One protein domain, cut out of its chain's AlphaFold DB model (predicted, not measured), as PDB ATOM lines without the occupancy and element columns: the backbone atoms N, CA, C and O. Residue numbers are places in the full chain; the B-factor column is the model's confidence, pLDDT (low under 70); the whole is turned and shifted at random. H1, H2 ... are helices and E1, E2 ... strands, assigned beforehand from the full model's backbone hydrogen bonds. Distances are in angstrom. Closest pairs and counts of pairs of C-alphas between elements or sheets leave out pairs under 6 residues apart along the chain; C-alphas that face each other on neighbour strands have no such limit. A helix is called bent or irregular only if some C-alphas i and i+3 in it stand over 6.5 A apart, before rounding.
ATOM      1  N   ILE A   7     -27.944 121.741  61.910       94.12
ATOM      2  CA  ILE A   7     -29.362 121.995  61.609       94.12
ATOM      3  C   ILE A   7     -29.559 123.312  60.845       94.12
ATOM      4  O   ILE A   7     -30.256 123.330  59.835       94.12
ATOM      5  N   GLU A   8     -28.880 124.387  61.245       93.25
ATOM      6  CA  GLU A   8     -28.964 125.684  60.563       93.25
ATOM      7  C   GLU A   8     -28.288 125.648  59.188       93.25
ATOM      8  O   GLU A   8     -28.823 126.193  58.218       93.25
ATOM      9  N   LYS A   9     -27.173 124.908  59.063       93.19
ATOM     10  CA  LYS A   9     -26.540 124.586  57.771       93.19
ATOM     11  C   LYS A   9     -27.542 123.928  56.820       93.19
ATOM     12  O   LYS A   9     -27.632 124.309  55.651       93.19
ATOM     13  N   LEU A  10     -28.341 122.988  57.327       92.94
ATOM     14  CA  LEU A  10     -29.377 122.313  56.551       92.94
ATOM     15  C   LEU A  10     -30.578 123.216  56.248       92.94
ATOM     16  O   LEU A  10     -31.102 123.125  55.143       92.94
ATOM     17  N   ILE A  11     -31.013 124.091  57.161       91.31
ATOM     18  CA  ILE A  11     -32.184 124.965  56.966       91.31
ATOM     19  C   ILE A  11     -31.858 126.140  56.031       91.31
ATOM     20  O   ILE A  11     -32.542 126.328  55.017       91.31
ATOM     21  N   HIS A  12     -30.815 126.912  56.340       86.31
ATOM     22  CA  HIS A  12     -30.552 128.234  55.755       86.31
ATOM     23  C   HIS A  12     -29.342 128.311  54.811       86.31
ATOM     24  O   HIS A  12     -29.132 129.346  54.159       86.31
ATOM     25  N   GLY A  13     -28.579 127.225  54.709       87.81
ATOM     26  CA  GLY A  13     -27.450 127.078  53.799       87.81
ATOM     27  C   GLY A  13     -26.146 126.766  54.542       87.81
ATOM     28  O   GLY A  13     -25.919 127.312  55.625       87.81
ATOM     29  N   PRO A  14     -25.277 125.919  53.964       87.12
ATOM     30  CA  PRO A  14     -24.123 125.354  54.661       87.12
ATOM     31  C   PRO A  14     -23.059 126.396  55.027       87.12
ATOM     32  O   PRO A  14     -22.480 126.325  56.108       87.12
ATOM     33  N   ASP A  15     -22.875 127.412  54.184       89.44
ATOM     34  CA  ASP A  15     -21.737 128.338  54.273       89.44
ATOM     35  C   ASP A  15     -22.059 129.648  55.013       89.44
ATOM     36  O   ASP A  15     -21.303 130.621  54.956       89.44
ATOM     37  N   ARG A  16     -23.207 129.725  55.701       89.56
ATOM     38  CA  ARG A  16     -23.574 130.927  56.463       89.56
ATOM     39  C   ARG A  16     -22.628 131.088  57.653       89.56
ATOM     40  O   ARG A  16     -22.543 130.207  58.503       89.56
ATOM     41  N   ALA A  17     -21.979 132.248  57.759       89.31
ATOM     42  CA  ALA A  17     -20.981 132.513  58.799       89.31
ATOM     43  C   ALA A  17     -21.505 132.317  60.236       89.31
ATOM     44  O   ALA A  17     -20.752 131.871  61.095       89.31
ATOM     45  N   TYR A  18     -22.792 132.586  60.492       90.75
ATOM     46  CA  TYR A  18     -23.411 132.387  61.811       90.75
ATOM     47  C   TYR A  18     -23.563 130.911  62.219       90.75
ATOM     48  O   TYR A  18     -23.861 130.635  63.377       90.75
ATOM     49  N   ASN A  19     -23.364 129.960  61.299       90.81
ATOM     50  CA  ASN A  19     -23.363 128.530  61.618       90.81
ATOM     51  C   ASN A  19     -22.076 128.091  62.327       90.81
ATOM     52  O   ASN A  19     -22.036 126.999  62.901       90.81
ATOM     53  N   ASN A  20     -21.019 128.900  62.227       91.50
ATOM     54  CA  ASN A  20     -19.702 128.580  62.749       91.50
ATOM     55  C   ASN A  20     -19.604 129.022  64.208       91.50
ATOM     56  O   ASN A  20     -19.993 130.132  64.566       91.50
ATOM     57  N   ILE A  21     -19.042 128.152  65.040       94.31
ATOM     58  CA  ILE A  21     -18.802 128.424  66.455       94.31
ATOM     59  C   ILE A  21     -17.317 128.235  66.748       94.31
ATOM     60  O   ILE A  21     -16.635 127.461  66.077       94.31
ATOM     61  N   GLN A  22     -16.815 128.914  67.776       95.75
ATOM     62  CA  GLN A  22     -15.450 128.684  68.234       95.75
ATOM     63  C   GLN A  22     -15.311 127.245  68.746       95.75
ATOM     64  O   GLN A  22     -16.041 126.843  69.653       95.75
ATOM     65  N   MET A  23     -14.358 126.487  68.197       96.12
ATOM     66  CA  MET A  23     -14.073 125.116  68.631       96.12
ATOM     67  C   MET A  23     -13.280 125.091  69.932       96.12
ATOM     68  O   MET A  23     -12.320 125.840  70.118       96.12
ATOM     69  N   TRP A  24     -13.692 124.215  70.845       96.75
ATOM     70  CA  TRP A  24     -13.043 124.013  72.136       96.75
ATOM     71  C   TRP A  24     -12.469 122.601  72.197       96.75
ATOM     72  O   TRP A  24     -12.888 121.702  71.470       96.75
ATOM     73  N   ARG A  25     -11.529 122.371  73.115       96.88
ATOM     74  CA  ARG A  25     -11.089 121.011  73.455       96.88
ATOM     75  C   ARG A  25     -12.080 120.436  74.467       96.88
ATOM     76  O   ARG A  25     -11.807 120.462  75.664       96.88
ATOM     77  N   TYR A  26     -13.257 120.008  74.009       97.81
ATOM     78  CA  TYR A  26     -14.360 119.601  74.892       97.81
ATOM     79  C   TYR A  26     -13.998 118.394  75.766       97.81
ATOM     80  O   TYR A  26     -14.332 118.384  76.947       97.81
ATOM     81  N   HIS A  27     -13.238 117.426  75.248       96.94
ATOM     82  CA  HIS A  27     -12.714 116.299  76.034       96.94
ATOM     83  C   HIS A  27     -11.872 116.715  77.257       96.94
ATOM     84  O   HIS A  27     -11.717 115.939  78.195       96.94
ATOM     85  N   LYS A  28     -11.365 117.954  77.298       96.81
ATOM     86  CA  LYS A  28     -10.626 118.521  78.438       96.81
ATOM     87  C   LYS A  28     -11.522 119.157  79.505       96.81
ATOM     88  O   LYS A  28     -11.005 119.731  80.457       96.81
ATOM     89  N   SER A  29     -12.848 119.028  79.397       95.06
ATOM     90  CA  SER A  29     -13.813 119.647  80.322       95.06
ATOM     91  C   SER A  29     -13.510 119.371  81.794       95.06
ATOM     92  O   SER A  29     -13.558 120.284  82.614       95.06
ATOM     93  N   PHE A  30     -13.121 118.142  82.140       94.12
ATOM     94  CA  PHE A  30     -12.791 117.805  83.525       94.12
ATOM     95  C   PHE A  30     -11.556 118.547  84.052       94.12
ATOM     96  O   PHE A  30     -11.506 118.870  85.237       94.12
ATOM     97  N   GLU A  31     -10.580 118.876  83.201       93.06
ATOM     98  CA  GLU A  31      -9.434 119.702  83.603       93.06
ATOM     99  C   GLU A  31      -9.888 121.128  83.944       93.06
ATOM    100  O   GLU A  31      -9.514 121.648  84.996       93.06
ATOM    101  N   TYR A  32     -10.760 121.723  83.120       93.00
ATOM    102  CA  TYR A  32     -11.321 123.062  83.364       93.00
ATOM    103  C   TYR A  32     -12.134 123.126  84.660       93.00
ATOM    104  O   TYR A  32     -12.064 124.113  85.387       93.00
ATOM    105  N   PHE A  33     -12.867 122.055  84.976       92.31
ATOM    106  CA  PHE A  33     -13.646 121.935  86.213       92.31
ATOM    107  C   PHE A  33     -12.821 121.462  87.420       92.31
ATOM    108  O   PHE A  33     -13.367 121.160  88.480       92.31
ATOM    109  N   GLY A  34     -11.493 121.429  87.297       92.31
ATOM    110  CA  GLY A  34     -10.607 121.230  88.434       92.31
ATOM    111  C   GLY A  34     -10.452 119.776  88.868       92.31
ATOM    112  O   GLY A  34     -10.192 119.534  90.041       92.31
ATOM    113  N   ASN A  35     -10.537 118.799  87.959       90.50
ATOM    114  CA  ASN A  35     -10.179 117.402  88.258       90.50
ATOM    115  C   ASN A  35      -8.727 117.259  88.770       90.50
ATOM    116  O   ASN A  35      -8.378 116.321  89.478       90.50
ATOM    117  N   GLY A  36      -7.855 118.226  88.467       87.69
ATOM    118  CA  GLY A  36      -6.510 118.296  89.044       87.69
ATOM    119  C   GLY A  36      -6.482 118.629  90.545       87.69
ATOM    120  O   GLY A  36      -5.481 118.350  91.208       87.69
ATOM    121  N   LEU A  37      -7.555 119.182  91.113       91.44
ATOM    122  CA  LEU A  37      -7.615 119.592  92.516       91.44
ATOM    123  C   LEU A  37      -7.887 118.387  93.418       91.44
ATOM    124  O   LEU A  37      -8.817 117.618  93.185       91.44
ATOM    125  N   LYS A  38      -7.089 118.235  94.481       88.00
ATOM    126  CA  LYS A  38      -7.188 117.099  95.415       88.00
ATOM    127  C   LYS A  38      -8.602 116.944  95.995       88.00
ATOM    128  O   LYS A  38      -9.162 115.859  95.935       88.00
ATOM    129  N   GLN A  39      -9.187 118.049  96.457       88.56
ATOM    130  CA  GLN A  39     -10.531 118.093  97.043       88.56
ATOM    131  C   GLN A  39     -11.644 117.608  96.097       88.56
ATOM    132  O   GLN A  39     -12.640 117.064  96.559       88.56
ATOM    133  N   ASN A  40     -11.464 117.755  94.779       87.69
ATOM    134  CA  ASN A  40     -12.453 117.325  93.789       87.69
ATOM    135  C   ASN A  40     -12.319 115.826  93.488       87.69
ATOM    136  O   ASN A  40     -13.327 115.144  93.321       87.69
ATOM    137  N   ARG A  41     -11.088 115.296  93.482       79.25
ATOM    138  CA  ARG A  41     -10.814 113.867  93.237       79.25
ATOM    139  C   ARG A  41     -11.337 112.947  94.338       79.25
ATOM    140  O   ARG A  41     -11.579 111.774  94.084       79.25
ATOM    141  N   GLU A  42     -11.500 113.475  95.545       80.44
ATOM    142  CA  GLU A  42     -12.092 112.754  96.678       80.44
ATOM    143  C   GLU A  42     -13.629 112.695  96.596       80.44
ATOM    144  O   GLU A  42     -14.240 111.856  97.250       80.44
ATOM    145  N   GLN A  43     -14.257 113.558  95.785       82.38
ATOM    146  CA  GLN A  43     -15.717 113.686  95.679       82.38
ATOM    147  C   GLN A  43     -16.290 113.122  94.376       82.38
ATOM    148  O   GLN A  43     -17.410 112.617  94.371       82.38
ATOM    149  N   ALA A  44     -15.548 113.210  93.271       83.12
ATOM    150  CA  ALA A  44     -15.971 112.714  91.970       83.12
ATOM    151  C   ALA A  44     -14.807 112.024  91.256       83.12
ATOM    152  O   ALA A  44     -13.733 112.600  91.074       83.12
ATOM    153  N   ILE A  45     -15.038 110.786  90.818       90.88
ATOM    154  CA  ILE A  45     -14.055 110.005  90.073       90.88
ATOM    155  C   ILE A  45     -14.347 110.173  88.583       90.88
ATOM    156  O   ILE A  45     -15.439 109.865  88.106       90.88
ATOM    157  N   THR A  46     -13.369 110.667  87.829       93.50
ATOM    158  CA  THR A  46     -13.467 110.766  86.369       93.50
ATOM    159  C   THR A  46     -13.031 109.462  85.714       93.50
ATOM    160  O   THR A  46     -11.971 108.928  86.046       93.50
ATOM    161  N   GLY A  47     -13.821 108.969  84.769       94.88
ATOM    162  CA  GLY A  47     -13.477 107.852  83.898       94.88
ATOM    163  C   GLY A  47     -12.939 108.338  82.551       94.88
ATOM    164  O   GLY A  47     -12.168 109.294  82.478       94.88
ATOM    165  N   PHE A  48     -13.357 107.669  81.475       97.25
ATOM    166  CA  PHE A  48     -13.076 108.050  80.084       97.25
ATOM    167  C   PHE A  48     -13.357 109.540  79.802       97.25
ATOM    168  O   PHE A  48     -14.462 110.018  80.056       97.25
ATOM    169  N   ALA A  49     -12.375 110.246  79.237       96.94
ATOM    170  CA  ALA A  49     -12.456 111.661  78.873       96.94
ATOM    171  C   ALA A  49     -11.581 111.952  77.641       96.94
ATOM    172  O   ALA A  49     -10.466 112.457  77.766       96.94
ATOM    173  N   ASP A  50     -12.054 111.576  76.452       98.19
ATOM    174  CA  ASP A  50     -11.291 111.743  75.207       98.19
ATOM    175  C   ASP A  50     -12.197 111.907  73.974       98.19
ATOM    176  O   ASP A  50     -13.428 111.796  74.048       98.19
ATOM    177  N   GLN A  51     -11.573 112.195  72.835       98.44
ATOM    178  CA  GLN A  51     -12.202 112.196  71.524       98.44
ATOM    179  C   GLN A  51     -12.412 110.770  71.016       98.44
ATOM    180  O   GLN A  51     -11.547 109.910  71.165       98.44
ATOM    181  N   VAL A  52     -13.541 110.546  70.347       98.44
ATOM    182  CA  VAL A  52     -13.820 109.315  69.597       98.44
ATOM    183  C   VAL A  52     -14.205 109.686  68.171       98.44
ATOM    184  O   VAL A  52     -15.100 110.499  67.949       98.44
ATOM    185  N   LYS A  53     -13.473 109.142  67.204       98.19
ATOM    186  CA  LYS A  53     -13.514 109.509  65.782       98.19
ATOM    187  C   LYS A  53     -13.977 108.361  64.901       98.19
ATOM    188  O   LYS A  53     -14.419 108.603  63.782       98.19
ATOM    189  N   THR A  54     -13.875 107.128  65.387       98.31
ATOM    190  CA  THR A  54     -14.351 105.945  64.668       98.31
ATOM    191  C   THR A  54     -15.376 105.165  65.478       98.31
ATOM    192  O   THR A  54     -15.540 105.348  66.688       98.31
ATOM    193  N   ARG A  55     -16.069 104.257  64.788       97.56
ATOM    194  CA  ARG A  55     -17.008 103.333  65.418       97.56
ATOM    195  C   ARG A  55     -16.306 102.423  66.423       97.56
ATOM    196  O   ARG A  55     -16.828 102.220  67.511       97.56
ATOM    197  N   GLU A  56     -15.130 101.909  66.080       98.50
ATOM    198  CA  GLU A  56     -14.352 101.024  66.948       98.50
ATOM    199  C   GLU A  56     -13.916 101.751  68.227       98.50
ATOM    200  O   GLU A  56     -14.020 101.202  69.324       98.50
ATOM    201  N   GLU A  57     -13.473 103.006  68.103       98.50
ATOM    202  CA  GLU A  57     -13.129 103.856  69.248       98.50
ATOM    203  C   GLU A  57     -14.345 104.113  70.142       98.50
ATOM    204  O   GLU A  57     -14.245 103.996  71.364       98.50
ATOM    205  N   PHE A  58     -15.502 104.406  69.540       98.44
ATOM    206  CA  PHE A  58     -16.752 104.594  70.269       98.44
ATOM    207  C   PHE A  58     -17.179 103.322  71.010       98.44
ATOM    208  O   PHE A  58     -17.460 103.375  72.206       98.44
ATOM    209  N   GLU A  59     -17.193 102.169  70.341       98.44
ATOM    210  CA  GLU A  59     -17.569 100.891  70.953       98.44
ATOM    211  C   GLU A  59     -16.626 100.533  72.112       98.44
ATOM    212  O   GLU A  59     -17.088 100.146  73.188       98.44
ATOM    213  N   LYS A  60     -15.315 100.741  71.946       98.38
ATOM    214  CA  LYS A  60     -14.325 100.542  73.014       98.38
ATOM    215  C   LYS A  60     -14.550 101.493  74.194       98.38
ATOM    216  O   LYS A  60     -14.507 101.050  75.343       98.38
ATOM    217  N   ALA A  61     -14.803 102.775  73.932       98.25
ATOM    218  CA  ALA A  61     -15.096 103.753  74.977       98.25
ATOM    219  C   ALA A  61     -16.374 103.372  75.741       98.25
ATOM    220  O   ALA A  61     -16.379 103.352  76.969       98.25
ATOM    221  N   MET A  62     -17.428 102.963  75.032       98.31
ATOM    222  CA  MET A  62     -18.683 102.519  75.642       98.31
ATOM    223  C   MET A  62     -18.518 101.255  76.490       98.31
ATOM    224  O   MET A  62     -19.114 101.164  77.561       98.31
ATOM    225  N   GLN A  63     -17.671 100.304  76.083       98.25
ATOM    226  CA  GLN A  63     -17.344  99.144  76.922       98.25
ATOM    227  C   GLN A  63     -16.709  99.546  78.257       98.25
ATOM    228  O   GLN A  63     -16.935  98.869  79.258       98.25
ATOM    229  N   GLN A  64     -15.908 100.613  78.287       97.75
ATOM    230  CA  GLN A  64     -15.352 101.149  79.527       97.75
ATOM    231  C   GLN A  64     -16.427 101.868  80.351       97.75
ATOM    232  O   GLN A  64     -16.575 101.564  81.531       97.75
ATOM    233  N   VAL A  65     -17.211 102.753  79.726       97.69
ATOM    234  CA  VAL A  65     -18.296 103.512  80.382       97.69
ATOM    235  C   VAL A  65     -19.284 102.586  81.092       97.69
ATOM    236  O   VAL A  65     -19.675 102.837  82.223       97.69
ATOM    237  N   VAL A  66     -19.667 101.483  80.448       97.56
ATOM    238  CA  VAL A  66     -20.624 100.521  81.019       97.56
ATOM    239  C   VAL A  66     -20.023  99.718  82.183       97.56
ATOM    240  O   VAL A  66     -20.767  99.236  83.033       97.56
ATOM    241  N   LYS A  67     -18.694  99.562  82.244       98.00
ATOM    242  CA  LYS A  67     -18.007  98.861  83.343       98.00
ATOM    243  C   LYS A  67     -17.745  99.761  84.551       98.00
ATOM    244  O   LYS A  67     -17.702  99.257  85.667       98.00
ATOM    245  N   GLU A  68     -17.539 101.053  84.328       96.88
ATOM    246  CA  GLU A  68     -17.140 102.037  85.343       96.88
ATOM    247  C   GLU A  68     -18.323 102.934  85.746       96.88
ATOM    248  O   GLU A  68     -18.254 104.158  85.676       96.88
ATOM    249  N   THR A  69     -19.443 102.331  86.155       95.75
ATOM    250  CA  THR A  69     -20.701 103.055  86.433       95.75
ATOM    251  C   THR A  69     -20.636 104.020  87.621       95.75
ATOM    252  O   THR A  69     -21.539 104.835  87.799       95.75
ATOM    253  N   ASP A  70     -19.586 103.934  88.434       94.75
ATOM    254  CA  ASP A  70     -19.278 104.815  89.559       94.75
ATOM    255  C   ASP A  70     -18.483 106.070  89.152       94.75
ATOM    256  O   ASP A  70     -18.183 106.914  90.001       94.75
ATOM    257  N   LYS A  71     -18.142 106.213  87.865       94.56
ATOM    258  CA  LYS A  71     -17.351 107.328  87.340       94.56
ATOM    259  C   LYS A  71     -18.156 108.206  86.391       94.56
ATOM    260  O   LYS A  71     -19.046 107.755  85.672       94.56
ATOM    261  N   ILE A  72     -17.794 109.486  86.335       94.25
ATOM    262  CA  ILE A  72     -18.289 110.388  85.291       94.25
ATOM    263  C   ILE A  72     -17.413 110.275  84.040       94.25
ATOM    264  O   ILE A  72     -16.185 110.339  84.115       94.25
ATOM    265  N   HIS A  73     -18.049 110.136  82.880       96.44
ATOM    266  CA  HIS A  73     -17.385 109.992  81.586       96.44
ATOM    267  C   HIS A  73     -17.738 111.152  80.652       96.44
ATOM    268  O   HIS A  73     -18.849 111.678  80.699       96.44
ATOM    269  N   PHE A  74     -16.810 111.527  79.774       97.56
ATOM    270  CA  PHE A  74     -17.026 112.512  78.719       97.56
ATOM    271  C   PHE A  74     -16.490 111.980  77.389       97.56
ATOM    272  O   PHE A  74     -15.287 111.808  77.214       97.56
ATOM    273  N   LEU A  75     -17.383 111.715  76.437       98.44
ATOM    274  CA  LEU A  75     -17.015 111.241  75.105       98.44
ATOM    275  C   LEU A  75     -17.225 112.380  74.108       98.44
ATOM    276  O   LEU A  75     -18.360 112.731  73.784       98.44
ATOM    277  N   GLU A  76     -16.139 112.955  73.598       98.56
ATOM    278  CA  GLU A  76     -16.228 113.925  72.510       98.56
ATOM    279  C   GLU A  76     -16.322 113.183  71.169       98.56
ATOM    280  O   GLU A  76     -15.315 112.907  70.519       98.56
ATOM    281  N   VAL A  77     -17.544 112.848  70.755       98.31
ATOM    282  CA  VAL A  77     -17.790 112.167  69.473       98.31
ATOM    283  C   VAL A  77     -17.574 113.133  68.312       98.31
ATOM    284  O   VAL A  77     -18.267 114.150  68.224       98.31
ATOM    285  N   ILE A  78     -16.622 112.833  67.432       98.25
ATOM    286  CA  ILE A  78     -16.290 113.643  66.258       98.25
ATOM    287  C   ILE A  78     -17.081 113.132  65.058       98.25
ATOM    288  O   ILE A  78     -16.984 111.963  64.701       98.25
ATOM    289  N   MET A  79     -17.849 114.023  64.434       97.19
ATOM    290  CA  MET A  79     -18.730 113.708  63.310       97.19
ATOM    291  C   MET A  79     -18.508 114.701  62.161       97.19
ATOM    292  O   MET A  79     -18.170 115.860  62.423       97.19
ATOM    293  N   PRO A  80     -18.721 114.301  60.894       96.12
ATOM    294  CA  PRO A  80     -18.725 115.237  59.772       96.12
ATOM    295  C   PRO A  80     -19.793 116.326  59.946       96.12
ATOM    296  O   PRO A  80     -20.886 116.066  60.446       96.12
ATOM    297  N   SER A  81     -19.511 117.548  59.489       94.25
ATOM    298  CA  SER A  81     -20.369 118.710  59.778       94.25
ATOM    299  C   SER A  81     -21.750 118.685  59.123       94.25
ATOM    300  O   SER A  81     -22.666 119.360  59.595       94.25
ATOM    301  N   MET A  82     -21.906 117.897  58.058       94.75
ATOM    302  CA  MET A  82     -23.161 117.710  57.325       94.75
ATOM    303  C   MET A  82     -23.785 116.329  57.555       94.75
ATOM    304  O   MET A  82     -24.798 116.017  56.932       94.75
ATOM    305  N   ASP A  83     -23.200 115.500  58.427       95.69
ATOM    306  CA  ASP A  83     -23.810 114.227  58.800       95.69
ATOM    307  C   ASP A  83     -25.011 114.482  59.719       95.69
ATOM    308  O   ASP A  83     -24.903 115.137  60.760       95.69
ATOM    309  N   ALA A  84     -26.181 114.009  59.298       96.31
ATOM    310  CA  ALA A  84     -27.443 114.248  59.969       96.31
ATOM    311  C   ALA A  84     -28.416 113.080  59.749       96.31
ATOM    312  O   ALA A  84     -28.413 112.455  58.684       96.31
ATOM    313  N   PRO A  85     -29.319 112.806  60.709       96.56
ATOM    314  CA  PRO A  85     -30.343 111.786  60.535       96.56
ATOM    315  C   PRO A  85     -31.217 112.057  59.306       96.56
ATOM    316  O   PRO A  85     -31.684 113.177  59.097       96.56
ATOM    317  N   LYS A  86     -31.530 111.006  58.538       96.62
ATOM    318  CA  LYS A  86     -32.408 111.100  57.358       96.62
ATOM    319  C   LYS A  86     -33.758 111.750  57.676       96.62
ATOM    320  O   LYS A  86     -34.282 112.501  56.862       96.62
ATOM    321  N   SER A  87     -34.312 111.478  58.858       96.88
ATOM    322  CA  SER A  87     -35.555 112.099  59.321       96.88
ATOM    323  C   SER A  87     -35.458 113.623  59.365       96.88
ATOM    324  O   SER A  87     -36.359 114.290  58.871       96.88
ATOM    325  N   LEU A  88     -34.352 114.172  59.878       95.06
ATOM    326  CA  LEU A  88     -34.126 115.616  59.934       95.06
ATOM    327  C   LEU A  88     -34.067 116.223  58.529       95.06
ATOM    328  O   LEU A  88     -34.711 117.240  58.275       95.06
ATOM    329  N   VAL A  89     -33.338 115.579  57.613       95.38
ATOM    330  CA  VAL A  89     -33.227 116.030  56.218       95.38
ATOM    331  C   VAL A  89     -34.610 116.097  55.563       95.38
ATOM    332  O   VAL A  89     -34.990 117.146  55.046       95.38
ATOM    333  N   LEU A  90     -35.406 115.031  55.691       96.44
ATOM    334  CA  LEU A  90     -36.766 114.968  55.144       96.44
ATOM    335  C   LEU A  90     -37.699 116.024  55.753       96.44
ATOM    336  O   LEU A  90     -38.493 116.636  55.041       96.44
ATOM    337  N   THR A  91     -37.611 116.274  57.063       96.25
ATOM    338  CA  THR A  91     -38.404 117.324  57.721       96.25
ATOM    339  C   THR A  91     -38.077 118.710  57.161       96.25
ATOM    340  O   THR A  91     -38.982 119.519  56.933       96.25
ATOM    341  N   ILE A  92     -36.799 118.995  56.911       94.62
ATOM    342  CA  ILE A  92     -36.359 120.280  56.361       94.62
ATOM    343  C   ILE A  92     -36.814 120.432  54.907       94.62
ATOM    344  O   ILE A  92     -37.317 121.495  54.537       94.62
ATOM    345  N   GLU A  93     -36.699 119.378  54.097       93.81
ATOM    346  CA  GLU A  93     -37.204 119.346  52.720       93.81
ATOM    347  C   GLU A  93     -38.715 119.602  52.669       93.81
ATOM    348  O   GLU A  93     -39.154 120.532  51.992       93.81
ATOM    349  N   GLY A  94     -39.503 118.881  53.473       94.88
ATOM    350  CA  GLY A  94     -40.951 119.092  53.558       94.88
ATOM    351  C   GLY A  94     -41.321 120.512  54.001       94.88
ATOM    352  O   GLY A  94     -42.221 121.134  53.438       94.88
ATOM    353  N   THR A  95     -40.574 121.083  54.952       93.75
ATOM    354  CA  THR A  95     -40.769 122.475  55.396       93.75
ATOM    355  C   THR A  95     -40.467 123.483  54.280       93.75
ATOM    356  O   THR A  95     -41.164 124.492  54.146       93.75
ATOM    357  N   ARG A  96     -39.436 123.234  53.461       92.38
ATOM    358  CA  ARG A  96     -39.093 124.080  52.306       92.38
ATOM    359  C   ARG A  96     -40.175 124.036  51.237       92.38
ATOM    360  O   ARG A  96     -40.543 125.090  50.719       92.38
ATOM    361  N   GLU A  97     -40.693 122.848  50.934       93.56
ATOM    362  CA  GLU A  97     -41.788 122.685  49.979       93.56
ATOM    363  C   GLU A  97     -43.060 123.392  50.443       93.56
ATOM    364  O   GLU A  97     -43.666 124.120  49.659       93.56
ATOM    365  N   TYR A  98     -43.426 123.236  51.717       93.38
ATOM    366  CA  TYR A  98     -44.578 123.915  52.307       93.38
ATOM    367  C   TYR A  98     -44.475 125.442  52.147       93.38
ATOM    368  O   TYR A  98     -45.350 126.064  51.546       93.38
ATOM    369  N   LYS A  99     -43.344 126.036  52.556       92.00
ATOM    370  CA  LYS A  99     -43.096 127.486  52.419       92.00
ATOM    371  C   LYS A  99     -43.014 127.969  50.968       92.00
ATOM    372  O   LYS A  99     -43.157 129.164  50.712       92.00
ATOM    373  N   ARG A 100     -42.678 127.096  50.013       92.31
ATOM    374  CA  ARG A 100     -42.702 127.432  48.582       92.31
ATOM    375  C   ARG A 100     -44.146 127.555  48.098       92.31
ATOM    376  O   ARG A 100     -44.488 128.576  47.517       92.31
ATOM    377  N   ARG A 101     -44.987 126.570  48.427       93.69
ATOM    378  CA  ARG A 101     -46.408 126.545  48.044       93.69
ATOM    379  C   ARG A 101     -47.192 127.716  48.632       93.69
ATOM    380  O   ARG A 101     -47.962 128.327  47.908       93.69
ATOM    381  N   GLU A 102     -46.968 128.064  49.902       93.69
ATOM    382  CA  GLU A 102     -47.655 129.212  50.520       93.69
ATOM    383  C   GLU A 102     -47.372 130.537  49.794       93.69
ATOM    384  O   GLU A 102     -48.275 131.359  49.651       93.69
ATOM    385  N   ARG A 103     -46.137 130.739  49.311       90.50
ATOM    386  CA  ARG A 103     -45.759 131.942  48.554       90.50
ATOM    387  C   ARG A 103     -46.416 131.985  47.180       90.50
ATOM    388  O   ARG A 103     -46.952 133.017  46.814       90.50
ATOM    389  N   GLU A 104     -46.446 130.853  46.480       91.19
ATOM    390  CA  GLU A 104     -47.104 130.724  45.169       91.19
ATOM    391  C   GLU A 104     -48.624 130.956  45.240       91.19
ATOM    392  O   GLU A 104     -49.221 131.363  44.256       91.19
ATOM    393  N   THR A 105     -49.265 130.706  46.387       86.31
ATOM    394  CA  THR A 105     -50.703 130.980  46.588       86.31
ATOM    395  C   THR A 105     -51.032 132.417  47.006       86.31
ATOM    396  O   THR A 105     -52.210 132.765  47.064       86.31
ATOM    397  N   GLN A 106     -50.028 133.220  47.369       74.94
ATOM    398  CA  GLN A 106     -50.196 134.617  47.799       74.94
ATOM    399  C   GLN A 106     -49.872 135.636  46.692       74.94
ATOM    400  O   GLN A 106     -50.136 136.824  46.886       74.94
TER     401      GLN A 106
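What this domain is: This is residues 7 to 106 of the 107 residues of the protein "Hypothetical protein" of Adineta steineri (UniProt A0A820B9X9). The model is a stretched rod of two loosely joined parts: at one, a two-strand parallel ribbon, E1 beside E2, has H4 packed over one face and H2 over the other; at the other, short H1 sits beside the first part of long H5. Residues 13 to 25 and 78 to 85 run between the two parts, residues 36 to 42 with H3 stick out at one end of the rod, and residues 97 to 106 with the last part of H5 stick out at the other. The printed part has 100 residues with five named helices and two named strands, in the order H1, H2, H3, E1, H4, E2, H5, and its class is mixed, helices and strands. It is extended, with a radius of gyration of the C-alphas of 20.3 A and spans of 66 by 27 by 20 A.

How they stand to each other: H1, residues 7 to 12, and H5, residues 86 to 104, only just touch, with 3 pairs of C-alphas within 8 A, the closest those of Ile 11 and Ile 92 at 6.3 A. H5 touches H1 with residues 89 to 92 alone, and the two run the same way at a shallow tilt of 20 degrees. H2, residues 26 to 32, is apart from H1 and is irregular, with C-alphas 27 and 30 at 7.6 A. Its closest C-alphas to E1, residues 46 to 52, are those of His 27 and Asp 50, 4.8 A apart. H3, residues 38 to 41, touches no helix. E1 and E2, residues 72 to 77, are parallel neighbours at 4 degrees, with N 47 and O 72 at 2.8 A and N 76 and O 50 at 3.0 A, within hydrogen-bond range. E1, H4, residues 55 to 67, and E2 form a strand-helix-strand unit, two parallel neighbour strands with a helix between them along the chain, and its crossover is right-handed. The closest C-alphas of E1 and H4 are those of Val 52 and Phe 58, 5.6 A apart. Every O i to N i+4 pair is within hydrogen-bond range in H1, against 8 of 9 in H4, 14 of 15 in H5 and 1 of 3 in H2, which has 3 of 4 O i to N i+3 pairs within range; H3 is too short for an i+4 pair.

Where its parts are: H1 begins at C-alpha 7, (-29.362, 121.995, 61.609). E1 is 16.8 A long, H4 18.5 A, E2 15.9 A and H5 27.4 A; H1 measures 8.6 A, H2 9.6 A and H3 5.3 A. H5 ends at C-alpha 104, (-47.104, 130.724, 45.169).

The domain as a whole: The two C-alphas farthest apart, those of Lys 38 and Thr 105, are 66.9 A apart. The link from H1 to H2 is long. The printed part has no cut, and no printed residue has a pLDDT under 70.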